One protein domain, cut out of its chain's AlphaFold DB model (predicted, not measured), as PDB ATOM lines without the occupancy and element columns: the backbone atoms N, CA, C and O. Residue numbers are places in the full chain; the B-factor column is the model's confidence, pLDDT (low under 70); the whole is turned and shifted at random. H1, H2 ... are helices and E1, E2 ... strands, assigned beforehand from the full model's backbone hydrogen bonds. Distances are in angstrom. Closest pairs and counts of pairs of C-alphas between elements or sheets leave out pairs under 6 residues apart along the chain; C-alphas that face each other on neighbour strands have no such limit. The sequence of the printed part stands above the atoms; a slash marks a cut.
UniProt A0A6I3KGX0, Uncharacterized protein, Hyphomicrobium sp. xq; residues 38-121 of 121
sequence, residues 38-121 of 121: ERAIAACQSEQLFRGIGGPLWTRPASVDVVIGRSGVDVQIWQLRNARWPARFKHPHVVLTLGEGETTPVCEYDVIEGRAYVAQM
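This is residues 38 to 121 of the 121 residues of an uncharacterized protein of Hyphomicrobium sp. xq (UniProt A0A6I3KGX0). A strongly twisted sheet of four antiparallel strands has the longer helix, H1, crossing one face, while a long loop and the short helix H2 lie at one end of the strands and lengthen the body. The far part of that loop, around Trp 78, and the turn at Gly 55 near the other end mark the longest distance. The printed part has 84 residues, with two named helices and four named strands in the chain order H1, E1, H2, E2, E3, E4, and the sheet's order is E1, E2, E3, E4. The class is mixed, helices and strands; the whole is compact, with a radius of gyration of the C-alphas of 13.0 A, yet elongated in outline, spanning 40 by 24 by 21 A.

H1, residues 38 to 50, is on the sheet of E1, residues 63 to 68, E2, residues 92 to 97, E3, residues 105 to 110, and E4, residues 115 to 120. This gives two layers, a helix on one face of a sheet. H1's height over the sheet is 8.3 A, and on the local plane it stands at 62 degrees to E4, only just across the strands. Its closest C-alphas to E4 are those of Cys 44 and Ala 116, 5.4 A apart; to E3, those of Ala 40 and Tyr 109, also 5.4 A. E1, an edge strand, is antiparallel to E2, with N 65 and O 95 within hydrogen-bond range at 2.9 A. H2, residues 85 to 89, only grazes the sheet with its residues 86 to 89, and H1 and H2 are apart. E2, E3 and E4 form a meander, each strand the antiparallel neighbour of the one before. The hairpin of E2 and E3 has N 96 and O 107 at 2.8 A; the hairpin of E3 and E4 has N 108 and O 117 at 2.9 A. E1 and E4, the two edge strands, are apart. In H1 and H2 every O i to N i+4 pair is within hydrogen-bond range.

H1 begins at C-alpha 38, (70.381, 19.833, 110.677), and is 18.5 A long. E1 is 16.3 A, H2 6.2 A, E2 16.2 A and E3 16.5 A long. E4 is 17.0 A long and ends at C-alpha 120, (70.569, 41.015, 111.818).

The C-alphas of Gly 55 and Trp 78, the two farthest apart, are 40.4 A apart. The printed part has no cut. The links from H1 to E1, 12 residues, and from E1 to H2, 16 residues, are long. The mean pLDDT of the printed part is 87.9; residues 54 to 55, 100 to 102 and 121 are under 70.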
ATOM      1  N   GLU A  38      71.554  19.996 111.552       93.62
ATOM      2  CA  GLU A  38      70.381  19.833 110.677       93.62
ATOM      3  C   GLU A  38      69.095  20.362 111.327       93.62
ATOM      4  O   GLU A  38      68.269  21.001 110.676       93.62
ATOM      5  N   ARG A  39      68.942  20.166 112.645       93.69
ATOM      6  CA  ARG A  39      67.796  20.703 113.397       93.69
ATOM      7  C   ARG A  39      67.832  22.225 113.460       93.69
ATOM      8  O   ARG A  39      66.788  22.854 113.313       93.69
ATOM      9  N   ALA A  40      69.018  22.801 113.642       93.75
ATOM     10  CA  ALA A  40      69.223  24.238 113.635       93.75
ATOM     11  C   ALA A  40      68.870  24.824 112.265       93.75
ATOM     12  O   ALA A  40      68.088  25.767 112.205       93.75
ATOM     13  N   ILE A  41      69.345  24.226 111.165       93.12
ATOM     14  CA  ILE A  41      69.009  24.663 109.800       93.12
ATOM     15  C   ILE A  41      67.491  24.646 109.585       93.12
ATOM     16  O   ILE A  41      66.922  25.656 109.169       93.12
ATOM     17  N   ALA A  42      66.822  23.542 109.929       92.88
ATOM     18  CA  ALA A  42      65.376  23.416 109.769       92.88
ATOM     19  C   ALA A  42      64.593  24.448 110.605       92.88
ATOM     20  O   ALA A  42      63.642  25.055 110.112       92.88
ATOM     21  N   ALA A  43      65.003  24.682 111.855       93.31
ATOM     22  CA  ALA A  43      64.372  25.668 112.729       93.31
ATOM     23  C   ALA A  43      64.624  27.113 112.262       93.31
ATOM     24  O   ALA A  43      63.731  27.953 112.316       93.31
ATOM     25  N   CYS A  44      65.821  27.414 111.759       91.44
ATOM     26  CA  CYS A  44      66.142  28.729 111.211       91.44
ATOM     27  C   CYS A  44      65.352  29.023 109.933       91.44
ATOM     28  O   CYS A  44      64.880  30.142 109.746       91.44
ATOM     29  N   GLN A  45      65.153  28.018 109.075       90.94
ATOM     30  CA  GLN A  45      64.307  28.140 107.887       90.94
ATOM     31  C   GLN A  45      62.834  28.373 108.249       90.94
ATOM     32  O   GLN A  45      62.180  29.208 107.625       90.94
ATOM     33  N   SER A  46      62.306  27.686 109.267       89.81
ATOM     34  CA  SER A  46      60.916  27.887 109.693       89.81
ATOM     35  C   SER A  46      60.690  29.264 110.325       89.81
ATOM     36  O   SER A  46      59.722  29.940 109.975       89.81
ATOM     37  N   GLU A  47      61.606  29.726 111.180       89.12
ATOM     38  CA  GLU A  47      61.558  31.069 111.775       89.12
ATOM     39  C   GLU A  47      61.686  32.161 110.701       89.12
ATOM     40  O   GLU A  47      61.006  33.188 110.747       89.12
ATOM     41  N   GLN A  48      62.519  31.934 109.685       86.00
ATOM     42  CA  GLN A  48      62.651  32.847 108.558       86.00
ATOM     43  C   GLN A  48      61.335  33.002 107.781       86.00
ATOM     44  O   GLN A  48      60.922  34.129 107.490       86.00
ATOM     45  N   LEU A  49      60.682  31.880 107.454       84.00
ATOM     46  CA  LEU A  49      59.378  31.874 106.787       84.00
ATOM     47  C   LEU A  49      58.337  32.620 107.625       84.00
ATOM     48  O   LEU A  49      57.580  33.424 107.085       84.00
ATOM     49  N   PHE A  50      58.344  32.410 108.943       83.00
ATOM     50  CA  PHE A  50      57.448  33.098 109.869       83.00
ATOM     51  C   PHE A  50      57.655  34.621 109.874       83.00
ATOM     52  O   PHE A  50      56.687  35.377 109.947       83.00
ATOM     53  N   ARG A  51      58.900  35.091 109.736       82.06
ATOM     54  CA  ARG A  51      59.231  36.526 109.673       82.06
ATOM     55  C   ARG A  51      59.084  37.161 108.291       82.06
ATOM     56  O   ARG A  51      59.304  38.363 108.162       82.06
ATOM     57  N   GLY A  52      58.739  36.389 107.261       78.25
ATOM     58  CA  GLY A  52      58.584  36.899 105.897       78.25
ATOM     59  C   GLY A  52      59.889  37.386 105.254       78.25
ATOM     60  O   GLY A  52      59.853  38.201 104.335       78.25
ATOM     61  N   ILE A  53      61.049  36.912 105.725       74.06
ATOM     62  CA  ILE A  53      62.346  37.243 105.119       74.06
ATOM     63  C   ILE A  53      62.469  36.444 103.811       74.06
ATOM     64  O   ILE A  53      62.404  35.217 103.828       74.06
ATOM     65  N   GLY A  54      62.633  37.125 102.673       65.94
ATOM     66  CA  GLY A  54      62.616  36.500 101.344       65.94
ATOM     67  C   GLY A  54      63.811  35.577 101.034       65.94
ATOM     68  O   GLY A  54      64.941  35.863 101.418       65.94
ATOM     69  N   GLY A  55      63.551  34.504 100.271       69.62
ATOM     70  CA  GLY A  55      64.545  33.544  99.750       69.62
ATOM     71  C   GLY A  55      64.922  32.418 100.729       69.62
ATOM     72  O   GLY A  55      64.723  32.572 101.919       69.62
ATOM     73  N   PRO A  56      65.447  31.260 100.295       73.00
ATOM     74  CA  PRO A  56      65.854  30.197 101.218       73.00
ATOM     75  C   PRO A  56      67.224  30.507 101.850       73.00
ATOM     76  O   PRO A  56      68.263  30.205 101.256       73.00
ATOM     77  N   LEU A  57      67.245  31.102 103.049       81.12
ATOM     78  CA  LEU A  57      68.480  31.275 103.821       81.12
ATOM     79  C   LEU A  57      68.800  29.976 104.588       81.12
ATOM     80  O   LEU A  57      67.987  29.053 104.669       81.12
ATOM     81  N   TRP A  58      70.016  29.877 105.128       86.69
ATOM     82  CA  TRP A  58      70.479  28.767 105.988       86.69
ATOM     83  C   TRP A  58      70.659  27.400 105.319       86.69
ATOM     84  O   TRP A  58      71.166  26.486 105.958       86.69
ATOM     85  N   THR A  59      70.333  27.247 104.032       84.38
ATOM     86  CA  THR A  59      70.554  25.991 103.284       84.38
ATOM     87  C   THR A  59      72.036  25.604 103.219       84.38
ATOM     88  O   THR A  59      72.384  24.427 103.221       84.38
ATOM     89  N   ARG A  60      72.925  26.603 103.150       84.56
ATOM     90  CA  ARG A  60      74.380  26.440 103.261       84.56
ATOM     91  C   ARG A  60      74.934  27.573 104.124       84.56
ATOM     92  O   ARG A  60      75.237  28.630 103.573       84.56
ATOM     93  N   PRO A  61      75.005  27.398 105.454       85.88
ATOM     94  CA  PRO A  61      75.627  28.391 106.317       85.88
ATOM     95  C   PRO A  61      77.127  28.488 106.009       85.88
ATOM     96  O   PRO A  61      77.750  27.484 105.654       85.88
ATOM     97  N   ALA A  62      77.684  29.690 106.130       87.19
ATOM     98  CA  ALA A  62      79.110  29.951 105.972       87.19
ATOM     99  C   ALA A  62      79.899  29.419 107.177       87.19
ATOM    100  O   ALA A  62      80.904  28.736 106.991       87.19
ATOM    101  N   SER A  63      79.398  29.658 108.396       89.00
ATOM    102  CA  SER A  63      79.917  29.057 109.629       89.00
ATOM    103  C   SER A  63      78.802  28.432 110.466       89.00
ATOM    104  O   SER A  63      77.627  28.808 110.370       89.00
ATOM    105  N   VAL A  64      79.187  27.440 111.269       91.31
ATOM    106  CA  VAL A  64      78.339  26.809 112.279       91.31
ATOM    107  C   VAL A  64      79.150  26.721 113.559       91.31
ATOM    108  O   VAL A  64      80.115  25.964 113.619       91.31
ATOM    109  N   ASP A  65      78.738  27.470 114.571       91.56
ATOM    110  CA  ASP A  65      79.448  27.583 115.841       91.56
ATOM    111  C   ASP A  65      78.538  27.195 117.008       91.56
ATOM    112  O   ASP A  65      77.313  27.192 116.887       91.56
ATOM    113  N   VAL A  66      79.126  26.855 118.158       92.44
ATOM    114  CA  VAL A  66      78.371  26.606 119.394       92.44
ATOM    115  C   VAL A  66      78.792  27.621 120.430       92.44
ATOM    116  O   VAL A  66      79.969  27.742 120.758       92.44
ATOM    117  N   VAL A  67      77.812  28.325 120.982       92.06
ATOM    118  CA  VAL A  67      78.026  29.322 122.029       92.06
ATOM    119  C   VAL A  67      77.164  28.999 123.239       92.06
ATOM    120  O   VAL A  67      76.103  28.386 123.129       92.06
ATOM    121  N   ILE A  68      77.619  29.404 124.420       91.94
ATOM    122  CA  ILE A  68      76.820  29.293 125.638       91.94
ATOM    123  C   ILE A  68      76.109  30.618 125.884       91.94
ATOM    124  O   ILE A  68      76.742  31.647 126.122       91.94
ATOM    125  N   GLY A  69      74.782  30.548 125.894       91.12
ATOM    126  CA  GLY A  69      73.901  31.680 126.106       91.12
ATOM    127  C   GLY A  69      73.711  32.563 124.872       91.12
ATOM    128  O   GLY A  69      74.533  32.590 123.961       91.12
ATOM    129  N   ARG A  70      72.607  33.313 124.871       90.69
ATOM    130  CA  ARG A  70      72.220  34.214 123.783       90.69
ATOM    131  C   ARG A  70      72.437  35.681 124.138       90.69
ATOM    132  O   ARG A  70      71.768  36.191 125.033       90.69
ATOM    133  N   SER A  71      73.291  36.389 123.402       83.19
ATOM    134  CA  SER A  71      73.631  37.799 123.673       83.19
ATOM    135  C   SER A  71      72.431  38.753 123.574       83.19
ATOM    136  O   SER A  71      72.340  39.681 124.374       83.19
ATOM    137  N   GLY A  72      71.477  38.481 122.677       85.38
ATOM    138  CA  GLY A  72      70.267  39.291 122.470       85.38
ATOM    139  C   GLY A  72      69.181  39.167 123.551       85.38
ATOM    140  O   GLY A  72      68.095  39.726 123.394       85.38
ATOM    141  N   VAL A  73      69.404  38.412 124.632       90.62
ATOM    142  CA  VAL A  73      68.478  38.380 125.778       90.62
ATOM    143  C   VAL A  73      68.840  39.498 126.755       90.62
ATOM    144  O   VAL A  73      69.897  39.456 127.382       90.62
ATOM    145  N   ASP A  74      67.930  40.452 126.953       92.94
ATOM    146  CA  ASP A  74      68.091  41.514 127.953       92.94
ATOM    147  C   ASP A  74      67.851  40.983 129.380       92.94
ATOM    148  O   ASP A  74      66.751  41.062 129.941       92.94
ATOM    149  N   VAL A  75      68.881  40.332 129.925       94.50
ATOM    150  CA  VAL A  75      68.973  39.865 131.311       94.50
ATOM    151  C   VAL A  75      70.397  40.079 131.807       94.50
ATOM    152  O   VAL A  75      71.369  39.689 131.161       94.50
ATOM    153  N   GLN A  76      70.516  40.663 132.994       94.44
ATOM    154  CA  GLN A  76      71.804  40.929 133.631       94.44
ATOM    155  C   GLN A  76      72.284  39.728 134.453       94.44
ATOM    156  O   GLN A  76      71.476  38.963 134.986       94.44
ATOM    157  N   ILE A  77      73.603  39.579 134.621       93.50
ATOM    158  CA  ILE A  77      74.192  38.398 135.278       93.50
ATOM    159  C   ILE A  77      73.711  38.209 136.728       93.50
ATOM    160  O   ILE A  77      73.539  37.077 137.172       93.50
ATOM    161  N   TRP A  78      73.395  39.292 137.446       94.94
ATOM    162  CA  TRP A  78      72.889  39.245 138.827       94.94
ATOM    163  C   TRP A  78      71.392  38.918 138.947       94.94
ATOM    164  O   TRP A  78      70.905  38.649 140.045       94.94
ATOM    165  N   GLN A  79      70.633  38.906 137.847       95.38
ATOM    166  CA  GLN A  79      69.191  38.626 137.854       95.38
ATOM    167  C   GLN A  79      68.898  37.114 137.856       95.38
ATOM    168  O   GLN A  79      68.131  36.618 137.035       95.38
ATOM    169  N   LEU A  80      69.482  36.373 138.804       93.94
ATOM    170  CA  LEU A  80      69.466  34.899 138.857       93.94
ATOM    171  C   LEU A  80      68.058  34.272 138.900       93.94
ATOM    172  O   LEU A  80      67.885  33.113 138.539       93.94
ATOM    173  N   ARG A  81      67.044  35.021 139.360       96.31
ATOM    174  CA  ARG A  81      65.641  34.568 139.431       96.31
ATOM    175  C   ARG A  81      64.840  34.839 138.151       96.31
ATOM    176  O   ARG A  81      63.660  34.506 138.098       96.31
ATOM    177  N   ASN A  82      65.436  35.470 137.139       95.12
ATOM    178  CA  ASN A  82      64.762  35.738 135.872       95.12
ATOM    179  C   ASN A  82      64.609  34.436 135.072       95.12
ATOM    180  O   ASN A  82      65.587  33.730 134.842       95.12
ATOM    181  N   ALA A  83      63.396  34.141 134.597       94.06
ATOM    182  CA  ALA A  83      63.117  32.930 133.821       94.06
ATOM    183  C   ALA A  83      63.957  32.817 132.534       94.06
ATOM    184  O   ALA A  83      64.228  31.712 132.079       94.06
ATOM    185  N   ARG A  84      64.409  33.945 131.966       93.75
ATOM    186  CA  ARG A  84      65.250  33.999 130.756       93.75
ATOM    187  C   ARG A  84      66.755  33.974 131.056       93.75
ATOM    188  O   ARG A  84      67.560  33.974 130.129       93.75
ATOM    189  N   TRP A  85      67.154  33.946 132.330       94.94
ATOM    190  CA  TRP A  85      68.564  33.879 132.728       94.94
ATOM    191  C   TRP A  85      69.282  32.638 132.163       94.94
ATOM    192  O   TRP A  85      70.380  32.796 131.623       94.94
ATOM    193  N   PRO A  86      68.681  31.426 132.178       93.69
ATOM    194  CA  PRO A  86      69.296  30.253 131.563       93.69
ATOM    195  C   PRO A  86      69.523  30.414 130.057       93.69
ATOM    196  O   PRO A  86      70.611  30.103 129.581       93.69
ATOM    197  N   ALA A  87      68.566  30.983 129.320       92.38
ATOM    198  CA  ALA A  87      68.731  31.261 127.893       92.38
ATOM    199  C   ALA A  87      69.871  32.266 127.623       92.38
ATOM    200  O   ALA A  87      70.601  32.137 126.646       92.38
ATOM    201  N   ARG A  88      70.088  33.246 128.515       93.81
ATOM    202  CA  ARG A  88      71.161  34.245 128.372       93.81
ATOM    203  C   ARG A  88      72.566  33.714 128.688       93.81
ATOM    204  O   ARG A  88      73.523  34.200 128.084       93.81
ATOM    205  N   PHE A  89      72.708  32.773 129.627       93.81
ATOM    206  CA  PHE A  89      74.023  32.410 130.192       93.81
ATOM    207  C   PHE A  89      74.311  30.906 130.335       93.81
ATOM    208  O   PHE A  89      75.431  30.549 130.694       93.81
ATOM    209  N   LYS A  90      73.341  30.014 130.105       93.31
ATOM    210  CA  LYS A  90      73.476  28.573 130.395       93.31
ATOM    211  C   LYS A  90      73.157  27.672 129.205       93.31
ATOM    212  O   LYS A  90      73.799  26.637 129.055       93.31
ATOM    213  N   HIS A  91      72.151  28.008 128.405       94.00
ATOM    214  CA  HIS A  91      71.723  27.147 127.307       94.00
ATOM    215  C   HIS A  91      72.766  27.147 126.179       94.00
ATOM    216  O   HIS A  91      73.203  28.225 125.765       94.00
ATOM    217  N   PRO A  92      73.170  25.974 125.669       93.56
ATOM    218  CA  PRO A  92      73.965  25.898 124.455       93.56
ATOM    219  C   PRO A  92      73.123  26.309 123.246       93.56
ATOM    220  O   PRO A  92      71.990  25.853 123.078       93.56
ATOM    221  N   HIS A  93      73.700  27.160 122.411       93.44
ATOM    222  CA  HIS A  93      73.108  27.640 121.176       93.44
ATOM    223  C   HIS A  93      73.998  27.265 119.995       93.44
ATOM    224  O   HIS A  93      75.212  27.453 120.056       93.44
ATOM    225  N   VAL A  94      73.394  26.757 118.922       94.44
ATOM    226  CA  VAL A  94      74.066  26.582 117.629       94.44
ATOM    227  C   VAL A  94      73.839  27.846 116.813       94.44
ATOM    228  O   VAL A  94      72.694  28.210 116.545       94.44
ATOM    229  N   VAL A  95      74.915  28.520 116.435       93.69
ATOM    230  CA  VAL A  95      74.889  29.783 115.701       93.69
ATOM    231  C   VAL A  95      75.229  29.510 114.246       93.69
ATOM    232  O   VAL A  95      76.281  28.951 113.942       93.69
ATOM    233  N   LEU A  96      74.325  29.890 113.350       92.88
ATOM    234  CA  LEU A  96      74.517  29.839 111.908       92.88
ATOM    235  C   LEU A  96      74.763  31.257 111.399       92.88
ATOM    236  O   LEU A  96      73.976  32.162 111.685       92.88
ATOM    237  N   THR A  97      75.811  31.435 110.601       91.44
ATOM    238  CA  THR A  97      76.103  32.700 109.911       91.44
ATOM    239  C   THR A  97      76.092  32.479 108.398       91.44
ATOM    240  O   THR A  97      76.382  31.381 107.917       91.44
ATOM    241  N   LEU A  98      75.724  33.501 107.620       87.44
ATOM    242  CA  LEU A  98      75.731  33.431 106.146       87.44
ATOM    243  C   LEU A  98      76.947  34.099 105.494       87.44
ATOM    244  O   LEU A  98      77.116  33.990 104.283       87.44
ATOM    245  N   GLY A  99      77.797  34.761 106.273       80.56
ATOM    246  CA  GLY A  99      79.030  35.373 105.794       80.56
ATOM    247  C   GLY A  99      79.761  36.127 106.899       80.56
ATOM    248  O   GLY A  99      79.209  36.362 107.976       80.56
ATOM    249  N   GLU A 100      80.989  36.535 106.604       68.00
ATOM    250  CA  GLU A 100      81.839  37.327 107.492       68.00
ATOM    251  C   GLU A 100      81.614  38.822 107.207       68.00
ATOM    252  O   GLU A 100      82.191  39.387 106.279       68.00
ATOM    253  N   GLY A 101      80.714  39.466 107.952       65.12
ATOM    254  CA  GLY A 101      80.436  40.899 107.826       65.12
ATOM    255  C   GLY A 101      79.478  41.390 108.911       65.12
ATOM    256  O   GLY A 101      78.675  40.608 109.405       65.12
ATOM    257  N   GLU A 102      79.556  42.674 109.278       63.84
ATOM    258  CA  GLU A 102      78.749  43.246 110.374       63.84
ATOM    259  C   GLU A 102      77.240  43.129 110.138       63.84
ATOM    260  O   GLU A 102      76.513  42.928 111.093       63.84
ATOM    261  N   THR A 103      76.776  43.169 108.886       71.44
ATOM    262  CA  THR A 103      75.342  43.132 108.548       71.44
ATOM    263  C   THR A 103      74.871  41.764 108.052       71.44
ATOM    264  O   THR A 103      73.921  41.684 107.261       71.44
ATOM    265  N   THR A 104      75.567  40.676 108.394       78.31
ATOM    266  CA  THR A 104      75.127  39.344 107.970       78.31
ATOM    267  C   THR A 104      74.031  38.834 108.903       78.31
ATOM    268  O   THR A 104      74.090  39.024 110.119       78.31
ATOM    269  N   PRO A 105      72.972  38.210 108.360       85.12
ATOM    270  CA  PRO A 105      71.966  37.602 109.203       85.12
ATOM    271  C   PRO A 105      72.619  36.467 109.993       85.12
ATOM    272  O   PRO A 105      73.352  35.637 109.440       85.12
ATOM    273  N   VAL A 106      72.284  36.410 111.277       89.62
ATOM    274  CA  VAL A 106      72.689  35.356 112.201       89.62
ATOM    275  C   VAL A 106      71.438  34.643 112.694       89.62
ATOM    276  O   VAL A 106      70.422  35.272 112.997       89.62
ATOM    277  N   CYS A 107      71.494  33.317 112.755       92.00
ATOM    278  CA  CYS A 107      70.453  32.523 113.385       92.00
ATOM    279  C   CYS A 107      71.026  31.762 114.574       92.00
ATOM    280  O   CYS A 107      71.996  31.025 114.436       92.00
ATOM    281  N   GLU A 108      70.398  31.914 115.732       93.75
ATOM    282  CA  GLU A 108      70.784  31.254 116.971       93.75
ATOM    283  C   GLU A 108      69.720  30.217 117.334       93.75
ATOM    284  O   GLU A 108      68.566  30.553 117.599       93.75
ATOM    285  N   TYR A 109      70.099  28.945 117.348       94.69
ATOM    286  CA  TYR A 109      69.227  27.834 117.711       94.69
ATOM    287  C   TYR A 109      69.497  27.383 119.148       94.69
ATOM    288  O   TYR A 109      70.576  26.873 119.435       94.69
ATOM    289  N   ASP A 110      68.522  27.545 120.043       94.56
ATOM    290  CA  ASP A 110      68.569  27.031 121.415       94.56
ATOM    291  C   ASP A 110      68.330  25.514 121.406       94.56
ATOM    292  O   ASP A 110      67.248  25.032 121.057       94.56
ATOM    293  N   VAL A 111      69.350  24.760 121.817       93.50
ATOM    294  CA  VAL A 111      69.338  23.291 121.837       93.50
ATOM    295  C   VAL A 111      68.386  22.726 122.899       93.50
ATOM    296  O   VAL A 111      67.872  21.621 122.733       93.50
ATOM    297  N   ILE A 112      68.144  23.461 123.987       93.94
ATOM    298  CA  ILE A 112      67.293  23.034 125.106       93.94
ATOM    299  C   ILE A 112      65.824  23.290 124.787       93.94
ATOM    300  O   ILE A 112      64.979  22.422 124.999       93.94
ATOM    301  N   GLU A 113      65.516  24.481 124.279       92.38
ATOM    302  CA  GLU A 113      64.141  24.877 123.959       92.38
ATOM    303  C   GLU A 113      63.693  24.411 122.567       92.38
ATOM    304  O   GLU A 113      62.495  24.409 122.276       92.38
ATOM    305  N   GLY A 114      64.638  24.034 121.700       91.94
ATOM    306  CA  GLY A 114      64.373  23.639 120.320       91.94
ATOM    307  C   GLY A 114      63.872  24.791 119.446       91.94
ATOM    308  O   GLY A 114      63.132  24.550 118.492       91.94
ATOM    309  N   ARG A 115      64.232  26.036 119.778       91.25
ATOM    310  CA  ARG A 115      63.758  27.254 119.102       91.25
ATOM    311  C   ARG A 115      64.895  27.970 118.394       91.25
ATOM    312  O   ARG A 115      66.002  28.031 118.915       91.25
ATOM    313  N   ALA A 116      64.597  28.549 117.238       92.69
ATOM    314  CA  ALA A 116      65.518  29.398 116.500       92.69
ATOM    315  C   ALA A 116      65.161  30.875 116.673       92.69
ATOM    316  O   ALA A 116      63.993  31.243 116.782       92.69
ATOM    317  N   TYR A 117      66.186  31.718 116.668       90.62
ATOM    318  CA  TYR A 117      66.075  33.160 116.782       90.62
ATOM    319  C   TYR A 117      66.926  33.785 115.682       90.62
ATOM    320  O   TYR A 117      68.146  33.668 115.692       90.62
ATOM    321  N   VAL A 118      66.280  34.431 114.714       88.31
ATOM    322  CA  VAL A 118      66.976  35.117 113.619       88.31
ATOM    323  C   VAL A 118      67.175  36.584 113.994       88.31
ATOM    324  O   VAL A 118      66.235  37.241 114.445       88.31
ATOM    325  N   ALA A 119      68.373  37.117 113.803       82.38
ATOM    326  CA  ALA A 119      68.683  38.531 113.973       82.38
ATOM    327  C   ALA A 119      69.563  39.025 112.818       82.38
ATOM    328  O   ALA A 119      70.260  38.245 112.171       82.38
ATOM    329  N   GLN A 120      69.510  40.326 112.551       70.06
ATOM    330  CA  GLN A 120      70.569  41.015 111.818       70.06
ATOM    331  C   GLN A 120      71.529  41.545 112.882       70.06
ATOM    332  O   GLN A 120      71.053  42.152 113.847       70.06
ATOM    333  N   MET A 121      72.819  41.220 112.768       56.97
ATOM    334  CA  MET A 121      73.845  41.922 113.544       56.97
ATOM    335  C   MET A 121      74.046  43.335 112.995       56.97
ATOM    336  O   MET A 121      73.725  43.556 111.800       56.97
TER     337      MET A 121